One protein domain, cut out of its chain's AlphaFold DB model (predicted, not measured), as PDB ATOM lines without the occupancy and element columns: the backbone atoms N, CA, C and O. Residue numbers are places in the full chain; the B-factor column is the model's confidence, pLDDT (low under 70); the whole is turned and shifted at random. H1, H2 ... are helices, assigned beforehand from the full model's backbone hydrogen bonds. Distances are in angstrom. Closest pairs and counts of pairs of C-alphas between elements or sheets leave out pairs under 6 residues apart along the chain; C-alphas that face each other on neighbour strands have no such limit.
ATOM      1  N   MET A 950     -27.626  29.083  28.081       30.39
ATOM      2  CA  MET A 950     -28.926  29.596  28.537       30.39
ATOM      3  C   MET A 950     -29.561  30.483  27.451       30.39
ATOM      4  O   MET A 950     -28.838  31.254  26.818       30.39
ATOM      5  N   PRO A 951     -30.887  30.409  27.220       41.16
ATOM      6  CA  PRO A 951     -31.548  31.150  26.148       41.16
ATOM      7  C   PRO A 951     -31.772  32.626  26.520       41.16
ATOM      8  O   PRO A 951     -32.797  32.993  27.091       41.16
ATOM      9  N   GLY A 952     -30.815  33.484  26.164       57.41
ATOM     10  CA  GLY A 952     -30.971  34.940  26.144       57.41
ATOM     11  C   GLY A 952     -30.808  35.489  24.726       57.41
ATOM     12  O   GLY A 952     -30.037  34.945  23.938       57.41
ATOM     13  N   ARG A 953     -31.525  36.570  24.387       79.06
ATOM     14  CA  ARG A 953     -31.429  37.197  23.058       79.06
ATOM     15  C   ARG A 953     -30.174  38.062  22.942       79.06
ATOM     16  O   ARG A 953     -29.959  38.959  23.754       79.06
ATOM     17  N   ILE A 954     -29.372  37.808  21.914       86.00
ATOM     18  CA  ILE A 954     -28.141  38.545  21.599       86.00
ATOM     19  C   ILE A 954     -28.491  39.819  20.822       86.00
ATOM     20  O   ILE A 954     -29.236  39.762  19.845       86.00
ATOM     21  N   ASN A 955     -27.962  40.979  21.219       89.62
ATOM     22  CA  ASN A 955     -28.176  42.207  20.454       89.62
ATOM     23  C   ASN A 955     -27.199  42.286  19.269       89.62
ATOM     24  O   ASN A 955     -25.997  42.446  19.477       89.62
ATOM     25  N   VAL A 956     -27.702  42.207  18.031       90.50
ATOM     26  CA  VAL A 956     -26.860  42.239  16.815       90.50
ATOM     27  C   VAL A 956     -26.076  43.549  16.679       90.50
ATOM     28  O   VAL A 956     -24.955  43.551  16.172       90.50
ATOM     29  N   ASN A 957     -26.610  44.649  17.219       89.12
ATOM     30  CA  ASN A 957     -25.986  45.969  17.167       89.12
ATOM     31  C   ASN A 957     -24.801  46.143  18.128       89.12
ATOM     32  O   ASN A 957     -24.111  47.154  18.052       89.12
ATOM     33  N   THR A 958     -24.536  45.176  19.012       83.94
ATOM     34  CA  THR A 958     -23.375  45.206  19.926       83.94
ATOM     35  C   THR A 958     -22.645  43.868  20.051       83.94
ATOM     36  O   THR A 958     -21.660  43.780  20.778       83.94
ATOM     37  N   ALA A 959     -23.108  42.810  19.385       87.62
ATOM     38  CA  ALA A 959     -22.417  41.528  19.366       87.62
ATOM     39  C   ALA A 959     -21.116  41.627  18.552       87.62
ATOM     40  O   ALA A 959     -21.106  42.115  17.420       87.62
ATOM     41  N   SER A 960     -20.008  41.149  19.117       90.50
ATOM     42  CA  SER A 960     -18.758  41.001  18.373       90.50
ATOM     43  C   SER A 960     -18.856  39.849  17.367       90.50
ATOM     44  O   SER A 960     -19.674  38.938  17.529       90.50
ATOM     45  N   LEU A 961     -18.003  39.868  16.338       90.00
ATOM     46  CA  LEU A 961     -17.978  38.844  15.287       90.00
ATOM     47  C   LEU A 961     -17.953  37.398  15.846       90.00
ATOM     48  O   LEU A 961     -18.794  36.607  15.419       90.00
ATOM     49  N   PRO A 962     -17.135  37.045  16.868       88.56
ATOM     50  CA  PRO A 962     -17.139  35.691  17.440       88.56
ATOM     51  C   PRO A 962     -18.427  35.321  18.195       88.56
ATOM     52  O   PRO A 962     -18.747  34.142  18.319       88.56
ATOM     53  N   VAL A 963     -19.176  36.303  18.714       87.19
ATOM     54  CA  VAL A 963     -20.468  36.061  19.383       87.19
ATOM     55  C   VAL A 963     -21.562  35.775  18.354       87.19
ATOM     56  O   VAL A 963     -22.404  34.910  18.590       87.19
ATOM     57  N   LEU A 964     -21.534  36.453  17.202       89.88
ATOM     58  CA  LEU A 964     -22.441  36.178  16.082       89.88
ATOM     59  C   LEU A 964     -22.123  34.830  15.422       89.88
ATOM     60  O   LEU A 964     -23.038  34.042  15.198       89.88
ATOM     61  N   ASP A 965     -20.847  34.520  15.197       89.44
ATOM     62  CA  ASP A 965     -20.405  33.228  14.660       89.44
ATOM     63  C   ASP A 965     -20.817  32.061  15.582       89.44
ATOM     64  O   ASP A 965     -21.514  31.138  15.159       89.44
ATOM     65  N   ALA A 966     -20.543  32.162  16.890       84.88
ATOM     66  CA  ALA A 966     -20.967  31.160  17.873       84.88
ATOM     67  C   ALA A 966     -22.501  31.039  18.027       84.88
ATOM     68  O   ALA A 966     -23.001  29.964  18.378       84.88
ATOM     69  N   MET A 967     -23.256  32.114  17.764       88.31
ATOM     70  CA  MET A 967     -24.721  32.087  17.696       88.31
ATOM     71  C   MET A 967     -25.189  31.302  16.464       88.31
ATOM     72  O   MET A 967     -25.999  30.383  16.599       88.31
ATOM     73  N   LEU A 968     -24.656  31.609  15.279       85.12
ATOM     74  CA  LEU A 968     -25.006  30.949  14.017       85.12
ATOM     75  C   LEU A 968     -24.615  29.463  14.024       85.12
ATOM     76  O   LEU A 968     -25.411  28.621  13.609       85.12
ATOM     77  N   ALA A 969     -23.472  29.115  14.621       81.75
ATOM     78  CA  ALA A 969     -23.040  27.736  14.872       81.75
ATOM     79  C   ALA A 969     -23.988  26.927  15.784       81.75
ATOM     80  O   ALA A 969     -23.856  25.707  15.903       81.75
ATOM     81  N   SER A 970     -24.946  27.578  16.454       74.00
ATOM     82  CA  SER A 970     -25.974  26.915  17.265       74.00
ATOM     83  C   SER A 970     -27.303  26.674  16.537       74.00
ATOM     84  O   SER A 970     -28.163  25.979  17.078       74.00
ATOM     85  N   LEU A 971     -27.457  27.162  15.299       72.00
ATOM     86  CA  LEU A 971     -28.628  26.945  14.440       72.00
ATOM     87  C   LEU A 971     -28.603  25.544  13.798       72.00
ATOM     88  O   LEU A 971     -28.617  25.385  12.577       72.00
ATOM     89  N   THR A 972     -28.580  24.505  14.636       48.09
ATOM     90  CA  THR A 972     -28.313  23.094  14.286       48.09
ATOM     91  C   THR A 972     -29.342  22.413  13.370       48.09
ATOM     92  O   THR A 972     -29.194  21.232  13.066       48.09
ATOM     93  N   GLY A 973     -30.369  23.133  12.905       59.34
ATOM     94  CA  GLY A 973     -31.286  22.672  11.859       59.34
ATOM     95  C   GLY A 973     -30.869  23.043  10.428       59.34
ATOM     96  O   GLY A 973     -31.411  22.472   9.486       59.34
ATOM     97  N   ALA A 974     -29.929  23.978  10.241       54.03
ATOM     98  CA  ALA A 974     -29.495  24.430   8.917       54.03
ATOM     99  C   ALA A 974     -28.241  23.674   8.440       54.03
ATOM    100  O   ALA A 974     -27.327  23.458   9.239       54.03
ATOM    101  N   PRO A 975     -28.093  23.383   7.131       56.28
ATOM    102  CA  PRO A 975     -26.830  22.939   6.534       56.28
ATOM    103  C   PRO A 975     -25.842  24.114   6.360       56.28
ATOM    104  O   PRO A 975     -25.229  24.291   5.308       56.28
ATOM    105  N   LEU A 976     -25.700  24.946   7.395       70.06
ATOM    106  CA  LEU A 976     -24.726  26.028   7.457       70.06
ATOM    107  C   LEU A 976     -23.326  25.430   7.639       70.06
ATOM    108  O   LEU A 976     -22.987  24.960   8.724       70.06
ATOM    109  N   THR A 977     -22.501  25.460   6.593       83.38
ATOM    110  CA  THR A 977     -21.066  25.157   6.708       83.38
ATOM    111  C   THR A 977     -20.383  26.197   7.603       83.38
ATOM    112  O   THR A 977     -20.837  27.338   7.675       83.38
ATOM    113  N   ALA A 978     -19.267  25.850   8.254       79.62
ATOM    114  CA  ALA A 978     -18.528  26.805   9.093       79.62
ATOM    115  C   ALA A 978     -18.082  28.066   8.317       79.62
ATOM    116  O   ALA A 978     -18.109  29.167   8.856       79.62
ATOM    117  N   ALA A 979     -17.762  27.922   7.023       79.75
ATOM    118  CA  ALA A 979     -17.477  29.056   6.143       79.75
ATOM    119  C   ALA A 979     -18.696  29.984   5.979       79.75
ATOM    120  O   ALA A 979     -18.567  31.196   6.121       79.75
ATOM    121  N   ASN A 980     -19.892  29.427   5.754       82.12
ATOM    122  CA  ASN A 980     -21.119  30.216   5.630       82.12
ATOM    123  C   ASN A 980     -21.536  30.856   6.970       82.12
ATOM    124  O   ASN A 980     -22.106  31.941   6.960       82.12
ATOM    125  N   GLN A 981     -21.256  30.218   8.114       85.94
ATOM    126  CA  GLN A 981     -21.505  30.795   9.447       85.94
ATOM    127  C   GLN A 981     -20.650  32.050   9.656       85.94
ATOM    128  O   GLN A 981     -21.194  33.123   9.919       85.94
ATOM    129  N   SER A 982     -19.341  31.931   9.422       87.25
ATOM    130  CA  SER A 982     -18.391  33.035   9.557       87.25
ATOM    131  C   SER A 982     -18.652  34.156   8.542       87.25
ATOM    132  O   SER A 982     -18.591  35.334   8.901       87.25
ATOM    133  N   GLN A 983     -19.049  33.821   7.306       86.56
ATOM    134  CA  GLN A 983     -19.456  34.820   6.313       86.56
ATOM    135  C   GLN A 983     -20.720  35.571   6.744       86.56
ATOM    136  O   GLN A 983     -20.705  36.792   6.728       86.56
ATOM    137  N   ILE A 984     -21.781  34.898   7.205       85.75
ATOM    138  CA  ILE A 984     -23.011  35.584   7.651       85.75
ATOM    139  C   ILE A 984     -22.754  36.418   8.916       85.75
ATOM    140  O   ILE A 984     -23.309  37.507   9.060       85.75
ATOM    141  N   ALA A 985     -21.889  35.955   9.825       90.94
ATOM    142  CA  ALA A 985     -21.444  36.756  10.965       90.94
ATOM    143  C   ALA A 985     -20.731  38.039  10.498       90.94
ATOM    144  O   ALA A 985     -20.981  39.114  11.049       90.94
ATOM    145  N   THR A 986     -19.898  37.929   9.457       90.62
ATOM    146  CA  THR A 986     -19.196  39.055   8.823       90.62
ATOM    147  C   THR A 986     -20.175  39.978   8.102       90.62
ATOM    148  O   THR A 986     -20.169  41.168   8.377       90.62
ATOM    149  N   ASP A 987     -21.102  39.459   7.292       86.75
ATOM    150  CA  ASP A 987     -22.117  40.240   6.572       86.75
ATOM    151  C   ASP A 987     -23.000  41.066   7.529       86.75
ATOM    152  O   ASP A 987     -23.340  42.213   7.230       86.75
ATOM    153  N   ILE A 988     -23.342  40.518   8.705       89.50
ATOM    154  CA  ILE A 988     -24.083  41.225   9.767       89.50
ATOM    155  C   ILE A 988     -23.237  42.352  10.380       89.50
ATOM    156  O   ILE A 988     -23.760  43.447  10.602       89.50
ATOM    157  N   VAL A 989     -21.948  42.114  10.640       91.38
ATOM    158  CA  VAL A 989     -21.009  43.133  11.147       91.38
ATOM    159  C   VAL A 989     -20.782  44.227  10.102       91.38
ATOM    160  O   VAL A 989     -21.000  45.397  10.400       91.38
ATOM    161  N   ASP A 990     -20.462  43.858   8.865       87.50
ATOM    162  CA  ASP A 990     -20.221  44.763   7.741       87.50
ATOM    163  C   ASP A 990     -21.461  45.567   7.353       87.50
ATOM    164  O   ASP A 990     -21.330  46.653   6.795       87.50
ATOM    165  N   PHE A 991     -22.672  45.044   7.567       87.44
ATOM    166  CA  PHE A 991     -23.913  45.794   7.362       87.44
ATOM    167  C   PHE A 991     -24.195  46.746   8.534       87.44
ATOM    168  O   PHE A 991     -24.585  47.889   8.303       87.44
ATOM    169  N   ARG A 992     -23.957  46.323   9.783       89.81
ATOM    170  CA  ARG A 992     -24.096  47.175  10.977       89.81
ATOM    171  C   ARG A 992     -23.113  48.350  10.966       89.81
ATOM    172  O   ARG A 992     -23.509  49.479  11.245       89.81
ATOM    173  N   ASP A 993     -21.852  48.070  10.651       83.31
ATOM    174  CA  ASP A 993     -20.732  49.015  10.717       83.31
ATOM    175  C   ASP A 993     -20.552  49.806   9.405       83.31
ATOM    176  O   ASP A 993     -19.597  50.571   9.263       83.31
ATOM    177  N   ARG A 994     -21.487  49.669   8.448       81.94
ATOM    178  CA  ARG A 994     -21.490  50.369   7.153       81.94
ATOM    179  C   ARG A 994     -21.822  51.857   7.335       81.94
ATOM    180  O   ARG A 994     -22.951  52.307   7.144       81.94
ATOM    181  N   THR A 995     -20.812  52.640   7.703       53.44
ATOM    182  CA  THR A 995     -20.856  54.087   7.974       53.44
ATOM    183  C   THR A 995     -21.044  54.960   6.717       53.44
ATOM    184  O   THR A 995     -20.286  55.895   6.467       53.44
ATOM    185  N   GLY A 996     -22.113  54.710   5.954       50.12
ATOM    186  CA  GLY A 996     -22.655  55.639   4.955       50.12
ATOM    187  C   GLY A 996     -22.830  55.089   3.535       50.12
ATOM    188  O   GLY A 996     -22.181  54.136   3.117       50.12
ATOM    189  N   SER A 997     -23.716  55.755   2.786       45.94
ATOM    190  CA  SER A 997     -23.877  55.673   1.325       45.94
ATOM    191  C   SER A 997     -23.945  54.272   0.701       45.94
ATOM    192  O   SER A 997     -23.157  53.939  -0.183       45.94
ATOM    193  N   LEU A1010     -26.905  54.460  12.019       64.62
ATOM    194  CA  LEU A1010     -25.836  53.479  12.213       64.62
ATOM    195  C   LEU A1010     -26.403  52.244  12.918       64.62
ATOM    196  O   LEU A1010     -27.081  52.369  13.941       64.62
ATOM    197  N   GLY A1011     -26.090  51.064  12.389       82.44
ATOM    198  CA  GLY A1011     -26.603  49.793  12.881       82.44
ATOM    199  C   GLY A1011     -27.960  49.373  12.305       82.44
ATOM    200  O   GLY A1011     -28.653  50.098  11.598       82.44
ATOM    201  N   ILE A1012     -28.321  48.140  12.634       87.31
ATOM    202  CA  ILE A1012     -29.488  47.399  12.163       87.31
ATOM    203  C   ILE A1012     -30.721  47.898  12.927       87.31
ATOM    204  O   ILE A1012     -30.946  47.500  14.070       87.31
ATOM    205  N   SER A1013     -31.519  48.789  12.335       82.06
ATOM    206  CA  SER A1013     -32.640  49.445  13.027       82.06
ATOM    207  C   SER A1013     -33.871  48.543  13.181       82.06
ATOM    208  O   SER A1013     -34.650  48.699  14.125       82.06
ATOM    209  N   SER A1014     -34.038  47.568  12.281       84.75
ATOM    210  CA  SER A1014     -35.201  46.681  12.228       84.75
ATOM    211  C   SER A1014     -34.838  45.219  11.922       84.75
ATOM    212  O   SER A1014     -33.747  44.904  11.455       84.75
ATOM    213  N   MET A1015     -35.783  44.296  12.139       76.75
ATOM    214  CA  MET A1015     -35.628  42.901  11.693       76.75
ATOM    215  C   MET A1015     -35.582  42.769  10.157       76.75
ATOM    216  O   MET A1015     -35.003  41.810   9.660       76.75
ATOM    217  N   ALA A1016     -36.138  43.727   9.402       77.12
ATOM    218  CA  ALA A1016     -36.015  43.761   7.943       77.12
ATOM    219  C   ALA A1016     -34.620  44.237   7.492       77.12
ATOM    220  O   ALA A1016     -34.119  43.793   6.462       77.12
ATOM    221  N   ASP A1017     -33.944  45.061   8.292       81.75
ATOM    222  CA  ASP A1017     -32.557  45.463   8.043       81.75
ATOM    223  C   ASP A1017     -31.630  44.254   8.263       81.75
ATOM    224  O   ASP A1017     -30.754  43.971   7.448       81.75
ATOM    225  N   LEU A1018     -31.892  43.466   9.318       85.31
ATOM    226  CA  LEU A1018     -31.211  42.188   9.552       85.31
ATOM    227  C   LEU A1018     -31.473  41.199   8.404       85.31
ATOM    228  O   LEU A1018     -30.591  40.419   8.052       85.31
ATOM    229  N   ALA A1019     -32.660  41.255   7.789       81.44
ATOM    230  CA  ALA A1019     -32.984  40.442   6.619       81.44
ATOM    231  C   ALA A1019     -32.092  40.779   5.435       81.44
ATOM    232  O   ALA A1019     -31.544  39.882   4.796       81.44
ATOM    233  N   TYR A1020     -31.924  42.074   5.183       79.62
ATOM    234  CA  TYR A1020     -31.080  42.572   4.114       79.62
ATOM    235  C   TYR A1020     -29.604  42.226   4.345       79.62
ATOM    236  O   TYR A1020     -28.927  41.822   3.404       79.62
ATOM    237  N   ALA A1021     -29.124  42.293   5.592       79.75
ATOM    238  CA  ALA A1021     -27.775  41.862   5.958       79.75
ATOM    239  C   ALA A1021     -27.524  40.379   5.612       79.75
ATOM    240  O   ALA A1021     -26.571  40.062   4.907       79.75
ATOM    241  N   ILE A1022     -28.412  39.473   6.037       82.31
ATOM    242  CA  ILE A1022     -28.271  38.016   5.829       82.31
ATOM    243  C   ILE A1022     -28.461  37.612   4.350       82.31
ATOM    244  O   ILE A1022     -27.902  36.610   3.897       82.31
ATOM    245  N   ALA A1023     -29.245  38.381   3.591       75.06
ATOM    246  CA  ALA A1023     -29.529  38.148   2.173       75.06
ATOM    247  C   ALA A1023     -28.623  38.945   1.206       75.06
ATOM    248  O   ALA A1023     -28.887  38.957   0.004       75.06
ATOM    249  N   CYS A1024     -27.587  39.634   1.700       63.03
ATOM    250  CA  CYS A1024     -26.855  40.636   0.923       63.03
ATOM    251  C   CYS A1024     -26.080  40.021  -0.279       63.03
ATOM    252  O   CYS A1024     -25.410  38.994  -0.107       63.03
ATOM    253  N   PRO A1025     -26.071  40.640  -1.486       46.53
ATOM    254  CA  PRO A1025     -25.590  39.993  -2.726       46.53
ATOM    255  C   PRO A1025     -24.074  39.759  -2.873       46.53
ATOM    256  O   PRO A1025     -23.621  39.398  -3.958       46.53
ATOM    257  N   ASN A1026     -23.277  39.955  -1.817       51.25
ATOM    258  CA  ASN A1026     -21.820  39.767  -1.854       51.25
ATOM    259  C   ASN A1026     -21.358  38.394  -1.329       51.25
ATOM    260  O   ASN A1026     -20.187  38.059  -1.477       51.25
ATOM    261  N   GLY A1027     -22.257  37.587  -0.752       49.75
ATOM    262  CA  GLY A1027     -21.896  36.286  -0.167       49.75
ATOM    263  C   GLY A1027     -22.935  35.650   0.762       49.75
ATOM    264  O   GLY A1027     -22.757  34.495   1.144       49.75
ATOM    265  N   GLY A1028     -24.017  36.369   1.091       49.12
ATOM    266  CA  GLY A1028     -25.023  35.935   2.061       49.12
ATOM    267  C   GLY A1028     -25.770  34.647   1.688       49.12
ATOM    268  O   GLY A1028     -25.665  34.124   0.579       49.12
ATOM    269  N   PHE A1029     -26.585  34.146   2.619       54.22
ATOM    270  CA  PHE A1029     -27.151  32.783   2.606       54.22
ATOM    271  C   PHE A1029     -28.011  32.433   1.372       54.22
ATOM    272  O   PHE A1029     -28.202  31.256   1.071       54.22
ATOM    273  N   PHE A1030     -28.505  33.442   0.649       55.16
ATOM    274  CA  PHE A1030     -29.306  33.295  -0.572       55.16
ATOM    275  C   PHE A1030     -28.553  33.680  -1.859       55.16
ATOM    276  O   PHE A1030     -29.121  33.617  -2.946       55.16
ATOM    277  N   ASN A1031     -27.267  34.046  -1.777       47.19
ATOM    278  CA  ASN A1031     -26.461  34.452  -2.928       47.19
ATOM    279  C   ASN A1031     -25.909  33.254  -3.723       47.19
ATOM    280  O   ASN A1031     -24.704  33.094  -3.919       47.19
ATOM    281  N   THR A1032     -26.813  32.418  -4.228       43.78
ATOM    282  CA  THR A1032     -26.549  31.659  -5.453       43.78
ATOM    283  C   THR A1032     -27.541  32.138  -6.500       43.78
ATOM    284  O   THR A1032     -28.743  32.186  -6.246       43.78
ATOM    285  N   SER A1033     -27.057  32.486  -7.694       44.97
ATOM    286  CA  SER A1033     -27.840  33.096  -8.785       44.97
ATOM    287  C   SER A1033     -28.863  32.156  -9.455       44.97
ATOM    288  O   SER A1033     -29.280  32.366 -10.593       44.97
ATOM    289  N   SER A1034     -29.272  31.111  -8.736       40.03
ATOM    290  CA  SER A1034     -30.256  30.096  -9.104       40.03
ATOM    291  C   SER A1034     -31.193  29.701  -7.948       40.03
ATOM    292  O   SER A1034     -32.074  28.870  -8.171       40.03
ATOM    293  N   ALA A1035     -31.040  30.272  -6.742       44.41
ATOM    294  CA  ALA A1035     -31.871  29.946  -5.581       44.41
ATOM    295  C   ALA A1035     -32.146  31.154  -4.661       44.41
ATOM    296  O   ALA A1035     -31.614  31.258  -3.555       44.41
ATOM    297  N   GLU A1036     -33.108  31.991  -5.066       48.47
ATOM    298  CA  GLU A1036     -34.036  32.552  -4.072       48.47
ATOM    299  C   GLU A1036     -34.655  31.405  -3.240       48.47
ATOM    300  O   GLU A1036     -34.771  30.281  -3.749       48.47
ATOM    301  N   PRO A1037     -35.071  31.636  -1.977       48.66
ATOM    302  CA  PRO A1037     -35.702  30.600  -1.163       48.66
ATOM    303  C   PRO A1037     -36.927  30.021  -1.884       48.66
ATOM    304  O   PRO A1037     -37.954  30.678  -2.041       48.66
ATOM    305  N   THR A1038     -36.806  28.764  -2.322       52.84
ATOM    306  CA  THR A1038     -37.729  28.105  -3.268       52.84
ATOM    307  C   THR A1038     -39.142  27.873  -2.732       52.84
ATOM    308  O   THR A1038     -40.039  27.515  -3.495       52.84
ATOM    309  N   SER A1039     -39.351  28.098  -1.436       69.06
ATOM    310  CA  SER A1039     -40.660  28.277  -0.828       69.06
ATOM    311  C   SER A1039     -40.594  29.388   0.219       69.06
ATOM    312  O   SER A1039     -39.524  29.704   0.757       69.06
ATOM    313  N   MET A1040     -41.755  29.966   0.537       56.69
ATOM    314  CA  MET A1040     -41.855  30.974   1.591       56.69
ATOM    315  C   MET A1040     -41.475  30.391   2.964       56.69
ATOM    316  O   MET A1040     -40.907  31.089   3.794       56.69
ATOM    317  N   ASP A1041     -41.687  29.090   3.159       62.50
ATOM    318  CA  ASP A1041     -41.385  28.351   4.389       62.50
ATOM    319  C   ASP A1041     -39.877  28.240   4.641       62.50
ATOM    320  O   ASP A1041     -39.442  28.408   5.773       62.50
ATOM    321  N   ASN A1042     -39.056  28.034   3.602       56.75
ATOM    322  CA  ASN A1042     -37.591  28.019   3.746       56.75
ATOM    323  C   ASN A1042     -37.050  29.382   4.210       56.75
ATOM    324  O   ASN A1042     -36.134  29.448   5.032       56.75
ATOM    325  N   ARG A1043     -37.644  30.474   3.711       62.09
ATOM    326  CA  ARG A1043     -37.360  31.838   4.171       62.09
ATOM    327  C   ARG A1043     -37.819  32.009   5.622       62.09
ATOM    328  O   ARG A1043     -37.033  32.417   6.475       62.09
ATOM    329  N   ASP A1044     -39.071  31.673   5.911       65.44
ATOM    330  CA  ASP A1044     -39.724  31.976   7.189       65.44
ATOM    331  C   ASP A1044     -39.244  31.068   8.339       65.44
ATOM    332  O   ASP A1044     -39.237  31.476   9.501       65.44
ATOM    333  N   TRP A1045     -38.720  29.883   8.022       68.19
ATOM    334  CA  TRP A1045     -38.000  29.009   8.949       68.19
ATOM    335  C   TRP A1045     -36.653  29.606   9.385       68.19
ATOM    336  O   TRP A1045     -36.331  29.605  10.579       68.19
ATOM    337  N   ALA A1046     -35.885  30.179   8.450       61.00
ATOM    338  CA  ALA A1046     -34.657  30.905   8.780       61.00
ATOM    339  C   ALA A1046     -34.971  32.152   9.633       61.00
ATOM    340  O   ALA A1046     -34.286  32.403  10.629       61.00
ATOM    341  N   TRP A1047     -36.069  32.860   9.323       69.25
ATOM    342  CA  TRP A1047     -36.595  33.960  10.145       69.25
ATOM    343  C   TRP A1047     -36.904  33.550  11.574       69.25
ATOM    344  O   TRP A1047     -36.369  34.144  12.510       69.25
ATOM    345  N   ALA A1048     -37.747  32.534  11.755       67.88
ATOM    346  CA  ALA A1048     -38.149  32.067  13.076       67.88
ATOM    347  C   ALA A1048     -36.945  31.600  13.910       67.88
ATOM    348  O   ALA A1048     -36.911  31.811  15.124       67.88
ATOM    349  N   SER A1049     -35.938  31.011  13.265       66.94
ATOM    350  CA  SER A1049     -34.717  30.550  13.926       66.94
ATOM    351  C   SER A1049     -33.854  31.719  14.425       66.94
ATOM    352  O   SER A1049     -33.450  31.735  15.587       66.94
ATOM    353  N   ILE A1050     -33.629  32.745  13.597       71.00
ATOM    354  CA  ILE A1050     -32.768  33.890  13.941       71.00
ATOM    355  C   ILE A1050     -33.480  34.885  14.873       71.00
ATOM    356  O   ILE A1050     -32.898  35.322  15.869       71.00
ATOM    357  N   ALA A1051     -34.754  35.201  14.627       71.06
ATOM    358  CA  ALA A1051     -35.530  36.154  15.433       71.06
ATOM    359  C   ALA A1051     -35.787  35.682  16.880       71.06
ATOM    360  O   ALA A1051     -36.063  36.494  17.765       71.06
ATOM    361  N   ASN A1052     -35.675  34.377  17.152       72.25
ATOM    362  CA  ASN A1052     -35.714  33.854  18.517       72.25
ATOM    363  C   ASN A1052     -34.390  34.032  19.273       72.25
ATOM    364  O   ASN A1052     -34.420  34.194  20.495       72.25
ATOM    365  N   MET A1053     -33.256  34.041  18.566       75.31
ATOM    366  CA  MET A1053     -31.914  34.142  19.151       75.31
ATOM    367  C   MET A1053     -31.417  35.574  19.357       75.31
ATOM    368  O   MET A1053     -30.514  35.784  20.167       75.31
ATOM    369  N   CYS A1054     -31.979  36.562  18.657       84.56
ATOM    370  CA  CYS A1054     -31.427  37.917  18.642       84.56
ATOM    371  C   CYS A1054     -32.446  39.044  18.892       84.56
ATOM    372  O   CYS A1054     -33.654  38.838  18.990       84.56
ATOM    373  N   THR A1055     -31.927  40.260  19.049       84.38
ATOM    374  CA  THR A1055     -32.675  41.521  19.113       84.38
ATOM    375  C   THR A1055     -31.893  42.617  18.386       84.38
ATOM    376  O   THR A1055     -30.669  42.558  18.303       84.38
ATOM    377  N   VAL A1056     -32.594  43.629  17.876       79.38
ATOM    378  CA  VAL A1056     -32.004  44.877  17.345       79.38
ATOM    379  C   VAL A1056     -32.061  46.031  18.354       79.38
ATOM    380  O   VAL A1056     -31.419  47.064  18.174       79.38
TER     381      VAL A1056
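Overview. This is residues 950 to 997 and 1010 to 1056 of the 1169 residues of an uncharacterized protein of Phycisphaerales bacterium (UniProt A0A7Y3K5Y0). Four helices stand round a middle: H2 packs with both H1 and H3, and H4 lies across the middle from H2, only near H1 and H3. Residues 954 to 955 and 1054 to 1055 pair briefly, parallel. The printed part has 95 residues with four named helices, H1 to H4 in order, and no named strand: all helix, though under half of the residues are in them. It is compact, radius of gyration of the C-alphas 12.6 A, spanning 38 by 32 by 23 A.

Arrangement. Start at H1, residues 961 to 968, which touches H2, residues 978 to 992, closest at C-alphas 965 and 985, 5.2 A. H2 touches H3, residues 1015 to 1022, closest at C-alphas 988 and 1021, 5.3 A, at a steep tilt of 52 degrees. H4, residues 1040 to 1053, has 8 of 10 O i to N i+4 pairs within hydrogen-bond range; H1, H2 and H3 have every one.

Along the chain. Find H1 at C-alpha 961 (-17.978, 38.844, 15.287); H2 runs 21.2 A; H4 runs 20.4 A to C-alpha 1053 (-31.914, 34.142, 19.151).

Size, cuts and confidence. Residues 998 to 1009 are cut out, an 11.3 A gap between C-alphas 997 and 1010. The H3 to H4 link is long; pLDDT is under 70 at 37 residues, among them 1024 to 1049.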